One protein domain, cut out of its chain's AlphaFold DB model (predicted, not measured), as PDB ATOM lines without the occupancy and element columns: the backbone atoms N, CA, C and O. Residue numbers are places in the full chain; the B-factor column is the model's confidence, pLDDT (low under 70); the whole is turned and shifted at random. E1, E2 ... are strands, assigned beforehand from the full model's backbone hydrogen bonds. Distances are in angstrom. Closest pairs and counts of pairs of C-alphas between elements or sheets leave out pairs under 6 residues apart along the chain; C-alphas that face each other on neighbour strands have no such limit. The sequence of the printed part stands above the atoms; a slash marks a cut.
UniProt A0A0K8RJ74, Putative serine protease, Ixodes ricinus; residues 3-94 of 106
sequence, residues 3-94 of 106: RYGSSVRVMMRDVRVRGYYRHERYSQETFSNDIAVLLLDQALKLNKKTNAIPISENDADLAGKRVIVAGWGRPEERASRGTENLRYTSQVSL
ATOM      1  N   ARG A   3     188.247 201.983 226.422       96.44
ATOM      2  CA  ARG A   3     187.956 202.407 225.046       96.44
ATOM      3  C   ARG A   3     189.084 203.247 224.465       96.44
ATOM      4  O   ARG A   3     189.634 204.086 225.168       96.44
ATOM      5  N   TYR A   4     189.421 203.034 223.194       96.56
ATOM      6  CA  TYR A   4     190.540 203.720 222.543       96.56
ATOM      7  C   TYR A   4     190.368 203.874 221.021       96.56
ATOM      8  O   TYR A   4     189.528 203.231 220.388       96.56
ATOM      9  N   GLY A   5     191.223 204.701 220.410       96.62
ATOM     10  CA  GLY A   5     191.443 204.712 218.958       96.62
ATOM     11  C   GLY A   5     190.556 205.640 218.124       96.62
ATOM     12  O   GLY A   5     190.568 205.528 216.899       96.62
ATOM     13  N   SER A   6     189.797 206.545 218.744       97.38
ATOM     14  CA  SER A   6     188.958 207.519 218.035       97.38
ATOM     15  C   SER A   6     188.843 208.826 218.814       97.38
ATOM     16  O   SER A   6     188.843 208.799 220.040       97.38
ATOM     17  N   SER A   7     188.701 209.950 218.103       97.56
ATOM     18  CA  SER A   7     188.296 211.245 218.667       97.56
ATOM     19  C   SER A   7     186.789 211.319 218.952       97.56
ATOM     20  O   SER A   7     186.351 212.224 219.648       97.56
ATOM     21  N   VAL A   8     185.989 210.374 218.454       97.75
ATOM     22  CA  VAL A   8     184.535 210.302 218.666       97.75
ATOM     23  C   VAL A   8     184.234 209.137 219.612       97.75
ATOM     24  O   VAL A   8     184.569 207.998 219.272       97.75
ATOM     25  N   ARG A   9     183.618 209.391 220.779       93.25
ATOM     26  CA  ARG A   9     183.404 208.384 221.847       93.25
ATOM     27  C   ARG A   9     182.719 207.124 221.344       93.25
ATOM     28  O   ARG A   9     183.192 206.024 221.616       93.25
ATOM     29  N   VAL A  10     181.638 207.286 220.586       95.06
ATOM     30  CA  VAL A  10     180.852 206.162 220.051       95.06
ATOM     31  C   VAL A  10     181.584 205.348 218.981       95.06
ATOM     32  O   VAL A  10     181.171 204.236 218.683       95.06
ATOM     33  N   MET A  11     182.680 205.866 218.418       97.06
ATOM     34  CA  MET A  11     183.501 205.163 217.421       97.06
ATOM     35  C   MET A  11     184.773 204.542 218.021       97.06
ATOM     36  O   MET A  11     185.646 204.082 217.283       97.06
ATOM     37  N   MET A  12     184.940 204.582 219.344       96.62
ATOM     38  CA  MET A  12     186.071 203.929 219.997       96.62
ATOM     39  C   MET A  12     185.920 202.410 219.985       96.62
ATOM     40  O   MET A  12     184.818 201.869 219.957       96.62
ATOM     41  N   ARG A  13     187.053 201.720 220.067       96.00
ATOM     42  CA  ARG A  13     187.108 200.265 220.216       96.00
ATOM     43  C   ARG A  13     187.298 199.910 221.677       96.00
ATOM     44  O   ARG A  13     188.053 200.592 222.366       96.00
ATOM     45  N   ASP A  14     186.667 198.832 222.117       96.56
ATOM     46  CA  ASP A  14     186.878 198.286 223.449       96.56
ATOM     47  C   ASP A  14     188.080 197.328 223.484       96.56
ATOM     48  O   ASP A  14     188.326 196.566 222.549       96.56
ATOM     49  N   VAL A  15     188.801 197.323 224.602       97.31
ATOM     50  CA  VAL A  15     189.793 196.301 224.948       97.31
ATOM     51  C   VAL A  15     189.619 195.889 226.408       97.31
ATOM     52  O   VAL A  15     189.277 196.695 227.283       97.31
ATOM     53  N   ARG A  16     189.806 194.599 226.689       98.19
ATOM     54  CA  ARG A  16     189.696 194.065 228.045       98.19
ATOM     55  C   ARG A  16     190.952 194.402 228.856       98.19
ATOM     56  O   ARG A  16     192.068 194.396 228.338       98.19
ATOM     57  N   VAL A  17     190.736 194.728 230.127       98.00
ATOM     58  CA  VAL A  17     191.801 194.955 231.107       98.00
ATOM     59  C   VAL A  17     191.980 193.656 231.880       98.00
ATOM     60  O   VAL A  17     191.003 193.133 232.419       98.00
ATOM     61  N   ARG A  18     193.215 193.163 231.910       97.94
ATOM     62  CA  ARG A  18     193.650 191.981 232.651       97.94
ATOM     63  C   ARG A  18     193.814 192.269 234.135       97.94
ATOM     64  O   ARG A  18     193.441 191.454 234.967       97.94
ATOM     65  N   GLY A  19     194.405 193.421 234.451       97.75
ATOM     66  CA  GLY A  19     194.797 193.772 235.808       97.75
ATOM     67  C   GLY A  19     194.881 195.276 236.030       97.75
ATOM     68  O   GLY A  19     195.143 196.045 235.102       97.75
ATOM     69  N   TYR A  20     194.659 195.662 237.283       97.12
ATOM     70  CA  TYR A  20     194.682 197.033 237.774       97.12
ATOM     71  C   TYR A  20     195.752 197.124 238.862       97.12
ATOM     72  O   TYR A  20     195.606 196.513 239.917       97.12
ATOM     73  N   TYR A  21     196.823 197.867 238.603       98.00
ATOM     74  CA  TYR A  21     197.962 197.992 239.510       98.00
ATOM     75  C   TYR A  21     198.031 199.425 240.022       98.00
ATOM     76  O   TYR A  21     198.549 200.313 239.348       98.00
ATOM     77  N   ARG A  22     197.444 199.664 241.195       97.56
ATOM     78  CA  ARG A  22     197.501 200.963 241.874       97.56
ATOM     79  C   ARG A  22     198.862 201.139 242.539       97.56
ATOM     80  O   ARG A  22     199.403 200.167 243.061       97.56
ATOM     81  N   HIS A  23     199.375 202.366 242.570       97.75
ATOM     82  CA  HIS A  23     200.577 202.674 243.334       97.75
ATOM     83  C   HIS A  23     200.416 202.243 244.801       97.75
ATOM     84  O   HIS A  23     199.428 202.581 245.455       97.75
ATOM     85  N   GLU A  24     201.391 201.503 245.331       98.12
ATOM     86  CA  GLU A  24     201.307 200.877 246.662       98.12
ATOM     87  C   GLU A  24     201.141 201.900 247.790       98.12
ATOM     88  O   GLU A  24     200.477 201.641 248.788       98.12
ATOM     89  N   ARG A  25     201.710 203.096 247.600       97.81
ATOM     90  CA  ARG A  25     201.630 204.227 248.540       97.81
ATOM     91  C   ARG A  25     200.518 205.230 248.214       97.81
ATOM     92  O   ARG A  25     200.633 206.396 248.588       97.81
ATOM     93  N   TYR A  26     199.499 204.834 247.454       96.06
ATOM     94  CA  TYR A  26     198.343 205.698 247.214       96.06
ATOM     95  C   TYR A  26     197.619 206.017 248.529       96.06
ATOM     96  O   TYR A  26     197.284 205.106 249.286       96.06
ATOM     97  N   SER A  27     197.336 207.298 248.763       93.88
ATOM     98  CA  SER A  27     196.533 207.769 249.894       93.88
ATOM     99  C   SER A  27     195.256 208.428 249.390       93.88
ATOM    100  O   SER A  27     195.312 209.393 248.632       93.88
ATOM    101  N   GLN A  28     194.103 207.935 249.839       92.69
ATOM    102  CA  GLN A  28     192.808 208.529 249.499       92.69
ATOM    103  C   GLN A  28     192.562 209.854 250.235       92.69
ATOM    104  O   GLN A  28     191.831 210.702 249.736       92.69
ATOM    105  N   GLU A  29     193.175 210.043 251.404       93.44
ATOM    106  CA  GLU A  29     193.009 211.257 252.212       93.44
ATOM    107  C   GLU A  29     193.746 212.448 251.599       93.44
ATOM    108  O   GLU A  29     193.225 213.560 251.560       93.44
ATOM    109  N   THR A  30     194.962 212.213 251.101       91.88
ATOM    110  CA  THR A  30     195.846 213.271 250.587       91.88
ATOM    111  C   THR A  30     195.954 213.284 249.067       91.88
ATOM    112  O   THR A  30     196.595 214.176 248.518       91.88
ATOM    113  N   PHE A  31     195.389 212.283 248.383       90.69
ATOM    114  CA  PHE A  31     195.599 212.014 246.954       90.69
ATOM    115  C   PHE A  31     197.081 211.844 246.573       90.69
ATOM    116  O   PHE A  31     197.469 211.985 245.413       90.69
ATOM    117  N   SER A  32     197.945 211.533 247.545       92.12
ATOM    118  CA  SER A  32     199.359 211.280 247.272       92.12
ATOM    119  C   SER A  32     199.517 209.997 246.460       92.12
ATOM    120  O   SER A  32     198.894 208.982 246.772       92.12
ATOM    121  N   ASN A  33     200.390 210.039 245.449       93.75
ATOM    122  CA  ASN A  33     200.643 208.937 244.517       93.75
ATOM    123  C   ASN A  33     199.380 208.452 243.777       93.75
ATOM    124  O   ASN A  33     199.177 207.245 243.624       93.75
ATOM    125  N   ASP A  34     198.525 209.380 243.337       94.75
ATOM    126  CA  ASP A  34     197.340 209.087 242.521       94.75
ATOM    127  C   ASP A  34     197.722 208.672 241.088       94.75
ATOM    128  O   ASP A  34     197.648 209.437 240.128       94.75
ATOM    129  N   ILE A  35     198.223 207.442 240.963       95.00
ATOM    130  CA  ILE A  35     198.629 206.823 239.703       95.00
ATOM    131  C   ILE A  35     198.381 205.311 239.740       95.00
ATOM    132  O   ILE A  35     198.527 204.642 240.769       95.00
ATOM    133  N   ALA A  36     198.002 204.753 238.591       96.12
ATOM    134  CA  ALA A  36     197.815 203.321 238.403       96.12
ATOM    135  C   ALA A  36     198.192 202.892 236.980       96.12
ATOM    136  O   ALA A  36     198.084 203.668 236.031       96.12
ATOM    137  N   VAL A  37     198.581 201.627 236.828       97.44
ATOM    138  CA  VAL A  37     198.849 200.984 235.537       97.44
ATOM    139  C   VAL A  37     197.746 199.974 235.232       97.44
ATOM    140  O   VAL A  37     197.393 199.138 236.065       97.44
ATOM    141  N   LEU A  38     197.207 200.039 234.014       97.75
ATOM    142  CA  LEU A  38     196.242 199.068 233.503       97.75
ATOM    143  C   LEU A  38     196.953 198.091 232.569       97.75
ATOM    144  O   LEU A  38     197.433 198.483 231.506       97.75
ATOM    145  N   LEU A  39     196.989 196.812 232.937       98.00
ATOM    146  CA  LEU A  39     197.503 195.765 232.060       98.00
ATOM    147  C   LEU A  39     196.384 195.297 231.134       98.00
ATOM    148  O   LEU A  39     195.352 194.821 231.602       98.00
ATOM    149  N   LEU A  40     196.576 195.424 229.826       98.19
ATOM    150  CA  LEU A  40     195.599 194.976 228.835       98.19
ATOM    151  C   LEU A  40     195.712 193.471 228.584       98.19
ATOM    152  O   LEU A  40     196.799 192.897 228.649       98.19
ATOM    153  N   ASP A  41     194.592 192.832 228.245       97.38
ATOM    154  CA  ASP A  41     194.594 191.406 227.901       97.38
ATOM    155  C   ASP A  41     195.308 191.106 226.584       97.38
ATOM    156  O   ASP A  41     195.817 190.001 226.404       97.38
ATOM    157  N   GLN A  42     195.383 192.086 225.686       96.31
ATOM    158  CA  GLN A  42     196.047 191.981 224.394       96.31
ATOM    159  C   GLN A  42     196.824 193.265 224.101       96.31
ATOM    160  O   GLN A  42     196.391 194.362 224.462       96.31
ATOM    161  N   ALA A  43     197.961 193.128 223.417       96.00
ATOM    162  CA  ALA A  43     198.739 194.271 222.959       96.00
ATOM    163  C   ALA A  43     197.958 195.087 221.914       96.00
ATOM    164  O   ALA A  43     197.307 194.535 221.023       96.00
ATOM    165  N   LEU A  44     198.044 196.416 222.002       96.25
ATOM    166  CA  LEU A  44     197.400 197.304 221.037       96.25
ATOM    167  C   LEU A  44     198.205 197.387 219.738       96.25
ATOM    168  O   LEU A  44     199.420 197.567 219.753       96.25
ATOM    169  N   LYS A  45     197.509 197.356 218.597       95.25
ATOM    170  CA  LYS A  45     198.103 197.693 217.296       95.25
ATOM    171  C   LYS A  45     198.249 199.209 217.163       95.25
ATOM    172  O   LYS A  45     197.242 199.911 217.003       95.25
ATOM    173  N   LEU A  46     199.488 199.700 217.206       96.50
ATOM    174  CA  LEU A  46     199.785 201.122 217.047       96.50
ATOM    175  C   LEU A  46     199.539 201.590 215.606       96.50
ATOM    176  O   LEU A  46     199.723 200.842 214.649       96.50
ATOM    177  N   ASN A  47     199.045 202.817 215.461       96.06
ATOM    178  CA  ASN A  47     198.699 203.462 214.196       96.06
ATOM    179  C   ASN A  47     198.484 204.976 214.418       96.06
ATOM    180  O   ASN A  47     198.604 205.481 215.531       96.06
ATOM    181  N   LYS A  48     198.074 205.705 213.373       96.50
ATOM    182  CA  LYS A  48     197.833 207.162 213.432       96.50
ATOM    183  C   LYS A  48     196.833 207.617 214.512       96.50
ATOM    184  O   LYS A  48     196.893 208.762 214.934       96.50
ATOM    185  N   LYS A  49     195.910 206.754 214.946       96.25
ATOM    186  CA  LYS A  49     194.892 207.033 215.979       96.25
ATOM    187  C   LYS A  49     195.174 206.333 217.314       96.25
ATOM    188  O   LYS A  49     194.368 206.410 218.237       96.25
ATOM    189  N   THR A  50     196.253 205.565 217.423       96.88
ATOM    190  CA  THR A  50     196.613 204.822 218.638       96.88
ATOM    191  C   THR A  50     198.125 204.761 218.718       96.88
ATOM    192  O   THR A  50     198.735 203.978 217.999       96.88
ATOM    193  N   ASN A  51     198.729 205.580 219.571       96.50
ATOM    194  CA  ASN A  51     200.175 205.608 219.731       96.50
ATOM    195  C   ASN A  51     200.556 205.764 221.207       96.50
ATOM    196  O   ASN A  51     199.740 206.233 222.004       96.50
ATOM    197  N   ALA A  52     201.769 205.347 221.558       95.62
ATOM    198  CA  ALA A  52     202.320 205.546 222.891       95.62
ATOM    199  C   ALA A  52     202.766 207.005 223.082       95.62
ATOM    200  O   ALA A  52     203.187 207.664 222.130       95.62
ATOM    201  N   ILE A  53     202.681 207.491 224.321       93.56
ATOM    202  CA  ILE A  53     203.245 208.777 224.742       93.56
ATOM    203  C   ILE A  53     204.535 208.471 225.515       93.56
ATOM    204  O   ILE A  53     204.509 207.573 226.361       93.56
ATOM    205  N   PRO A  54     205.655 209.161 225.229       91.75
ATOM    206  CA  PRO A  54     206.896 208.958 225.964       91.75
ATOM    207  C   PRO A  54     206.740 209.389 227.427       91.75
ATOM    208  O   PRO A  54     206.123 210.413 227.723       91.75
ATOM    209  N   ILE A  55     207.322 208.605 228.331       90.25
ATOM    210  CA  ILE A  55     207.449 208.955 229.747       90.25
ATOM    211  C   ILE A  55     208.770 209.708 229.905       90.25
ATOM    212  O   ILE A  55     209.776 209.310 229.321       90.25
ATOM    213  N   SER A  56     208.762 210.809 230.656       87.75
ATOM    214  CA  SER A  56     209.990 211.554 230.944       87.75
ATOM    215  C   SER A  56     210.906 210.724 231.842       87.75
ATOM    216  O   SER A  56     210.456 210.215 232.865       87.75
ATOM    217  N   GLU A  57     212.180 210.607 231.473       88.31
ATOM    218  CA  GLU A  57     213.193 209.907 232.280       88.31
ATOM    219  C   GLU A  57     213.722 210.765 233.432       88.31
ATOM    220  O   GLU A  57     214.233 210.239 234.416       88.31
ATOM    221  N   ASN A  58     213.590 212.085 233.310       85.81
ATOM    222  CA  ASN A  58     214.067 213.049 234.288       85.81
ATOM    223  C   ASN A  58     212.929 213.959 234.735       85.81
ATOM    224  O   ASN A  58     211.992 214.232 233.970       85.81
ATOM    225  N   ASP A  59     213.071 214.490 235.943       80.50
ATOM    226  CA  ASP A  59     212.217 215.561 236.428       80.50
ATOM    227  C   ASP A  59     212.408 216.792 235.540       80.50
ATOM    228  O   ASP A  59     213.506 217.334 235.394       80.50
ATOM    229  N   ALA A  60     211.321 217.224 234.909       77.38
ATOM    230  CA  ALA A  60     211.295 218.449 234.135       77.38
ATOM    231  C   ALA A  60     210.580 219.521 234.952       77.38
ATOM    232  O   ALA A  60     209.424 219.337 235.336       77.38
ATOM    233  N   ASP A  61     211.224 220.672 235.153       83.25
ATOM    234  CA  ASP A  61     210.493 221.844 235.619       83.25
ATOM    235  C   ASP A  61     209.557 222.312 234.496       83.25
ATOM    236  O   ASP A  61     209.982 222.772 233.424       83.25
ATOM    237  N   LEU A  62     208.261 222.100 234.715       84.69
ATOM    238  CA  LEU A  62     207.198 222.508 233.810       84.69
ATOM    239  C   LEU A  62     206.505 223.790 234.278       84.69
ATOM    240  O   LEU A  62     205.600 224.249 233.588       84.69
ATOM    241  N   ALA A  63     206.909 224.391 235.401       89.50
ATOM    242  CA  ALA A  63     206.288 225.610 235.898       89.50
ATOM    243  C   ALA A  63     206.328 226.729 234.839       89.50
ATOM    244  O   ALA A  63     207.331 226.954 234.162       89.50
ATOM    245  N   GLY A  64     205.194 227.399 234.639       90.44
ATOM    246  CA  GLY A  64     205.028 228.445 233.628       90.44
ATOM    247  C   GLY A  64     204.935 227.942 232.181       90.44
ATOM    248  O   GLY A  64     204.613 228.728 231.289       90.44
ATOM    249  N   LYS A  65     205.159 226.647 231.912       91.38
ATOM    250  CA  LYS A  65     205.047 226.094 230.556       91.38
ATOM    251  C   LYS A  65     203.593 225.840 230.186       91.38
ATOM    252  O   LYS A  65     202.773 225.424 231.006       91.38
ATOM    253  N   ARG A  66     203.279 226.061 228.909       94.19
ATOM    254  CA  ARG A  66     201.970 225.727 228.346       94.19
ATOM    255  C   ARG A  66     201.876 224.219 228.120       94.19
ATOM    256  O   ARG A  66     202.714 223.648 227.429       94.19
ATOM    257  N   VAL A  67     200.834 223.603 228.659       92.56
ATOM    258  CA  VAL A  67     200.516 222.179 228.512       92.56
ATOM    259  C   VAL A  67     199.138 222.010 227.882       92.56
ATOM    260  O   VAL A  67     198.305 222.915 227.933       92.56
ATOM    261  N   ILE A  68     198.895 220.850 227.277       95.25
ATOM    262  CA  ILE A  68     197.601 220.507 226.682       95.25
ATOM    263  C   ILE A  68     196.900 219.499 227.584       95.25
ATOM    264  O   ILE A  68     197.479 218.479 227.948       95.25
ATOM    265  N   VAL A  69     195.633 219.767 227.886       94.31
ATOM    266  CA  VAL A  69     194.723 218.805 228.515       94.31
ATOM    267  C   VAL A  69     193.665 218.438 227.488       94.31
ATOM    268  O   VAL A  69     193.046 219.326 226.903       94.31
ATOM    269  N   ALA A  70     193.461 217.145 227.251       95.56
ATOM    270  CA  ALA A  70     192.504 216.646 226.269       95.56
ATOM    271  C   ALA A  70     191.589 215.581 226.878       95.56
ATOM    272  O   ALA A  70     192.019 214.769 227.694       95.56
ATOM    273  N   GLY A  71     190.325 215.567 226.461       95.44
ATOM    274  CA  GLY A  71     189.362 214.571 226.911       95.44
ATOM    275  C   GLY A  71     187.949 214.794 226.381       95.44
ATOM    276  O   GLY A  71     187.664 215.727 225.631       95.44
ATOM    277  N   TRP A  72     187.055 213.903 226.800       95.81
ATOM    278  CA  TRP A  72     185.617 213.942 226.507       95.81
ATOM    279  C   TRP A  72     184.785 214.326 227.735       95.81
ATOM    280  O   TRP A  72     183.618 213.949 227.857       95.81
ATOM    281  N   GLY A  73     185.420 214.991 228.701       92.75
ATOM    282  CA  GLY A  73     184.791 215.400 229.949       92.75
ATOM    283  C   GLY A  73     183.697 216.444 229.741       92.75
ATOM    284  O   GLY A  73     183.373 216.851 228.622       92.75
ATOM    285  N   ARG A  74     183.118 216.882 230.855       93.62
ATOM    286  CA  ARG A  74     182.205 218.020 230.867       93.62
ATOM    287  C   ARG A  74     182.973 219.282 230.455       93.62
ATOM    288  O   ARG A  74     184.015 219.549 231.049       93.62
ATOM    289  N   PRO A  75     182.502 220.049 229.459       88.94
ATOM    290  CA  PRO A  75     183.179 221.280 229.056       88.94
ATOM    291  C   PRO A  75     182.977 222.417 230.066       88.94
ATOM    292  O   PRO A  75     183.728 223.384 230.052       88.94
ATOM    293  N   GLU A  76     181.966 222.295 230.926       88.62
ATOM    294  CA  GLU A  76     181.553 223.291 231.908       88.62
ATOM    295  C   GLU A  76     181.152 222.581 233.203       88.62
ATOM    296  O   GLU A  76     180.622 221.467 233.164       88.62
ATOM    297  N   GLU A  77     181.343 223.239 234.346       84.25
ATOM    298  CA  GLU A  77     181.069 222.681 235.679       84.25
ATOM    299  C   GLU A  77     179.630 222.155 235.819       84.25
ATOM    300  O   GLU A  77     179.389 221.078 236.368       84.25
ATOM    301  N   ARG A  78     178.665 222.893 235.258       88.81
ATOM    302  CA  ARG A  78     177.230 222.581 235.344       88.81
ATOM    303  C   ARG A  78     176.728 221.653 234.240       88.81
ATOM    304  O   ARG A  78     175.547 221.312 234.235       88.81
ATOM    305  N   ALA A  79     177.581 221.237 233.303       88.94
ATOM    306  CA  ALA A  79     177.156 220.320 232.256       88.94
ATOM    307  C   ALA A  79     176.771 218.962 232.868       88.94
ATOM    308  O   ALA A  79     177.450 218.428 233.740       88.94
ATOM    309  N   SER A  80     175.679 218.364 232.398       87.25
ATOM    310  CA  SER A  80     175.226 217.053 232.884       87.25
ATOM    311  C   SER A  80     175.874 215.881 232.144       87.25
ATOM    312  O   SER A  80     175.762 214.733 232.574       87.25
ATOM    313  N   ARG A  81     176.540 216.142 231.012       88.50
ATOM    314  CA  ARG A  81     177.151 215.125 230.149       88.50
ATOM    315  C   ARG A  81     178.490 215.606 229.602       88.50
ATOM    316  O   ARG A  81     178.719 216.801 229.438       88.50
ATOM    317  N   GLY A  82     179.363 214.643 229.318       91.75
ATOM    318  CA  GLY A  82     180.582 214.877 228.550       91.75
ATOM    319  C   GLY A  82     180.295 215.095 227.064       91.75
ATOM    320  O   GLY A  82     179.147 215.056 226.620       91.75
ATOM    321  N   THR A  83     181.346 215.308 226.282       94.88
ATOM    322  CA  THR A  83     181.238 215.588 224.846       94.88
ATOM    323  C   THR A  83     181.409 214.324 224.011       94.88
ATOM    324  O   THR A  83     182.233 213.476 224.329       94.88
ATOM    325  N   GLU A  84     180.687 214.195 222.895       95.88
ATOM    326  CA  GLU A  84     180.889 213.059 221.975       95.88
ATOM    327  C   GLU A  84     182.222 213.139 221.228       95.88
ATOM    328  O   GLU A  84     182.884 212.126 220.999       95.88
ATOM    329  N   ASN A  85     182.650 214.355 220.895       97.25
ATOM    330  CA  ASN A  85     183.925 214.622 220.241       97.25
ATOM    331  C   ASN A  85     184.989 215.011 221.268       97.25
ATOM    332  O   ASN A  85     184.689 215.708 222.241       97.25
ATOM    333  N   LEU A  86     186.225 214.580 221.023       96.94
ATOM    334  CA  LEU A  86     187.398 214.916 221.817       96.94
ATOM    335  C   LEU A  86     187.591 216.424 221.766       96.94
ATOM    336  O   LEU A  86     187.571 217.019 220.687       96.94
ATOM    337  N   ARG A  87     187.800 217.029 222.928       96.62
ATOM    338  CA  ARG A  87     188.175 218.433 223.048       96.62
ATOM    339  C   ARG A  87     189.518 218.538 223.747       96.62
ATOM    340  O   ARG A  87     189.939 217.616 224.444       96.62
ATOM    341  N   TYR A  88     190.183 219.666 223.554       96.38
ATOM    342  CA  TYR A  88     191.401 219.995 224.275       96.38
ATOM    343  C   TYR A  88     191.412 221.470 224.658       96.38
ATOM    344  O   TYR A  88     190.747 222.294 224.031       96.38
ATOM    345  N   THR A  89     192.179 221.787 225.691       94.38
ATOM    346  CA  THR A  89     192.473 223.154 226.109       94.38
ATOM    347  C   THR A  89     193.955 223.288 226.438       94.38
ATOM    348  O   THR A  89     194.636 222.297 226.707       94.38
ATOM    349  N   SER A  90     194.462 224.517 226.389       95.06
ATOM    350  CA  SER A  90     195.824 224.840 226.803       95.06
ATOM    351  C   SER A  90     195.810 225.443 228.200       95.06
ATOM    352  O   SER A  90     195.108 226.423 228.428       95.06
ATOM    353  N   GLN A  91     196.622 224.898 229.099       91.88
ATOM    354  CA  GLN A  91     196.798 225.391 230.464       91.88
ATOM    355  C   GLN A  91     198.241 225.830 230.688       91.88
ATOM    356  O   GLN A  91     199.138 225.410 229.961       91.88
ATOM    357  N   VAL A  92     198.469 226.671 231.690       93.19
ATOM    358  CA  VAL A  92     199.818 226.967 232.183       93.19
ATOM    359  C   VAL A  92     200.064 226.076 233.391       93.19
ATOM    360  O   VAL A  92     199.279 226.090 234.337       93.19
ATOM    361  N   SER A  93     201.121 225.272 233.343       88.38
ATOM    362  CA  SER A  93     201.497 224.409 234.457       88.38
ATOM    363  C   SER A  93     201.983 225.263 235.625       88.38
ATOM    364  O   SER A  93     202.815 226.156 235.459       88.38
ATOM    365  N   LEU A  94     201.451 224.994 236.812       84.31
ATOM    366  CA  LEU A  94     201.819 225.691 238.040       84.31
ATOM    367  C   LEU A  94     202.987 224.973 238.715       84.31
ATOM    368  O   LEU A  94     203.132 223.757 238.597       84.31
TER     369      LEU A  94
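AT A GLANCE: This is residues 3 to 94 of the 106 residues of the protein "Putative serine protease" of Ixodes ricinus (UniProt A0A0K8RJ74). With little regular structure, the model is an open frame: hairpins E2-E3 and E4-E5, each an antiparallel sheet, stand on opposite sides of an empty middle, joined by a long loop. The 92 printed residues hold five strands, E1 to E5 in order, and no named helix: all strand, with 26 residues in named elements. It is loose, radius of gyration of the C-alphas 16.1 A, spanning 35 by 33 by 29 A.

HOW THE PARTS SIT: E1, residues 13 to 15, pairs with no named strand and runs on into E2, residues 17 to 22, at 69 degrees. E2 and E3, residues 36 to 40, form an antiparallel hairpin, 165 degrees; N 21 and O 37, 2.9 A, are within hydrogen-bond range. E4, residues 66 to 71, and E5, residues 87 to 92, form another, 153 degrees, with N 69 and O 89 at 3.0 A. E3 and E4 are apart.

IN THESE COORDINATES: E1 begins at C-alpha 13 (187.108, 200.265, 220.216). E4 spans 16.9 A; E5, 17.1 A, ends at C-alpha 92 (199.818, 226.967, 232.183).

THE WHOLE: The C-alphas farthest apart, Glu 29 and Lys 48, are 39.3 A apart. The printed part has no cut; no printed residue is under 70.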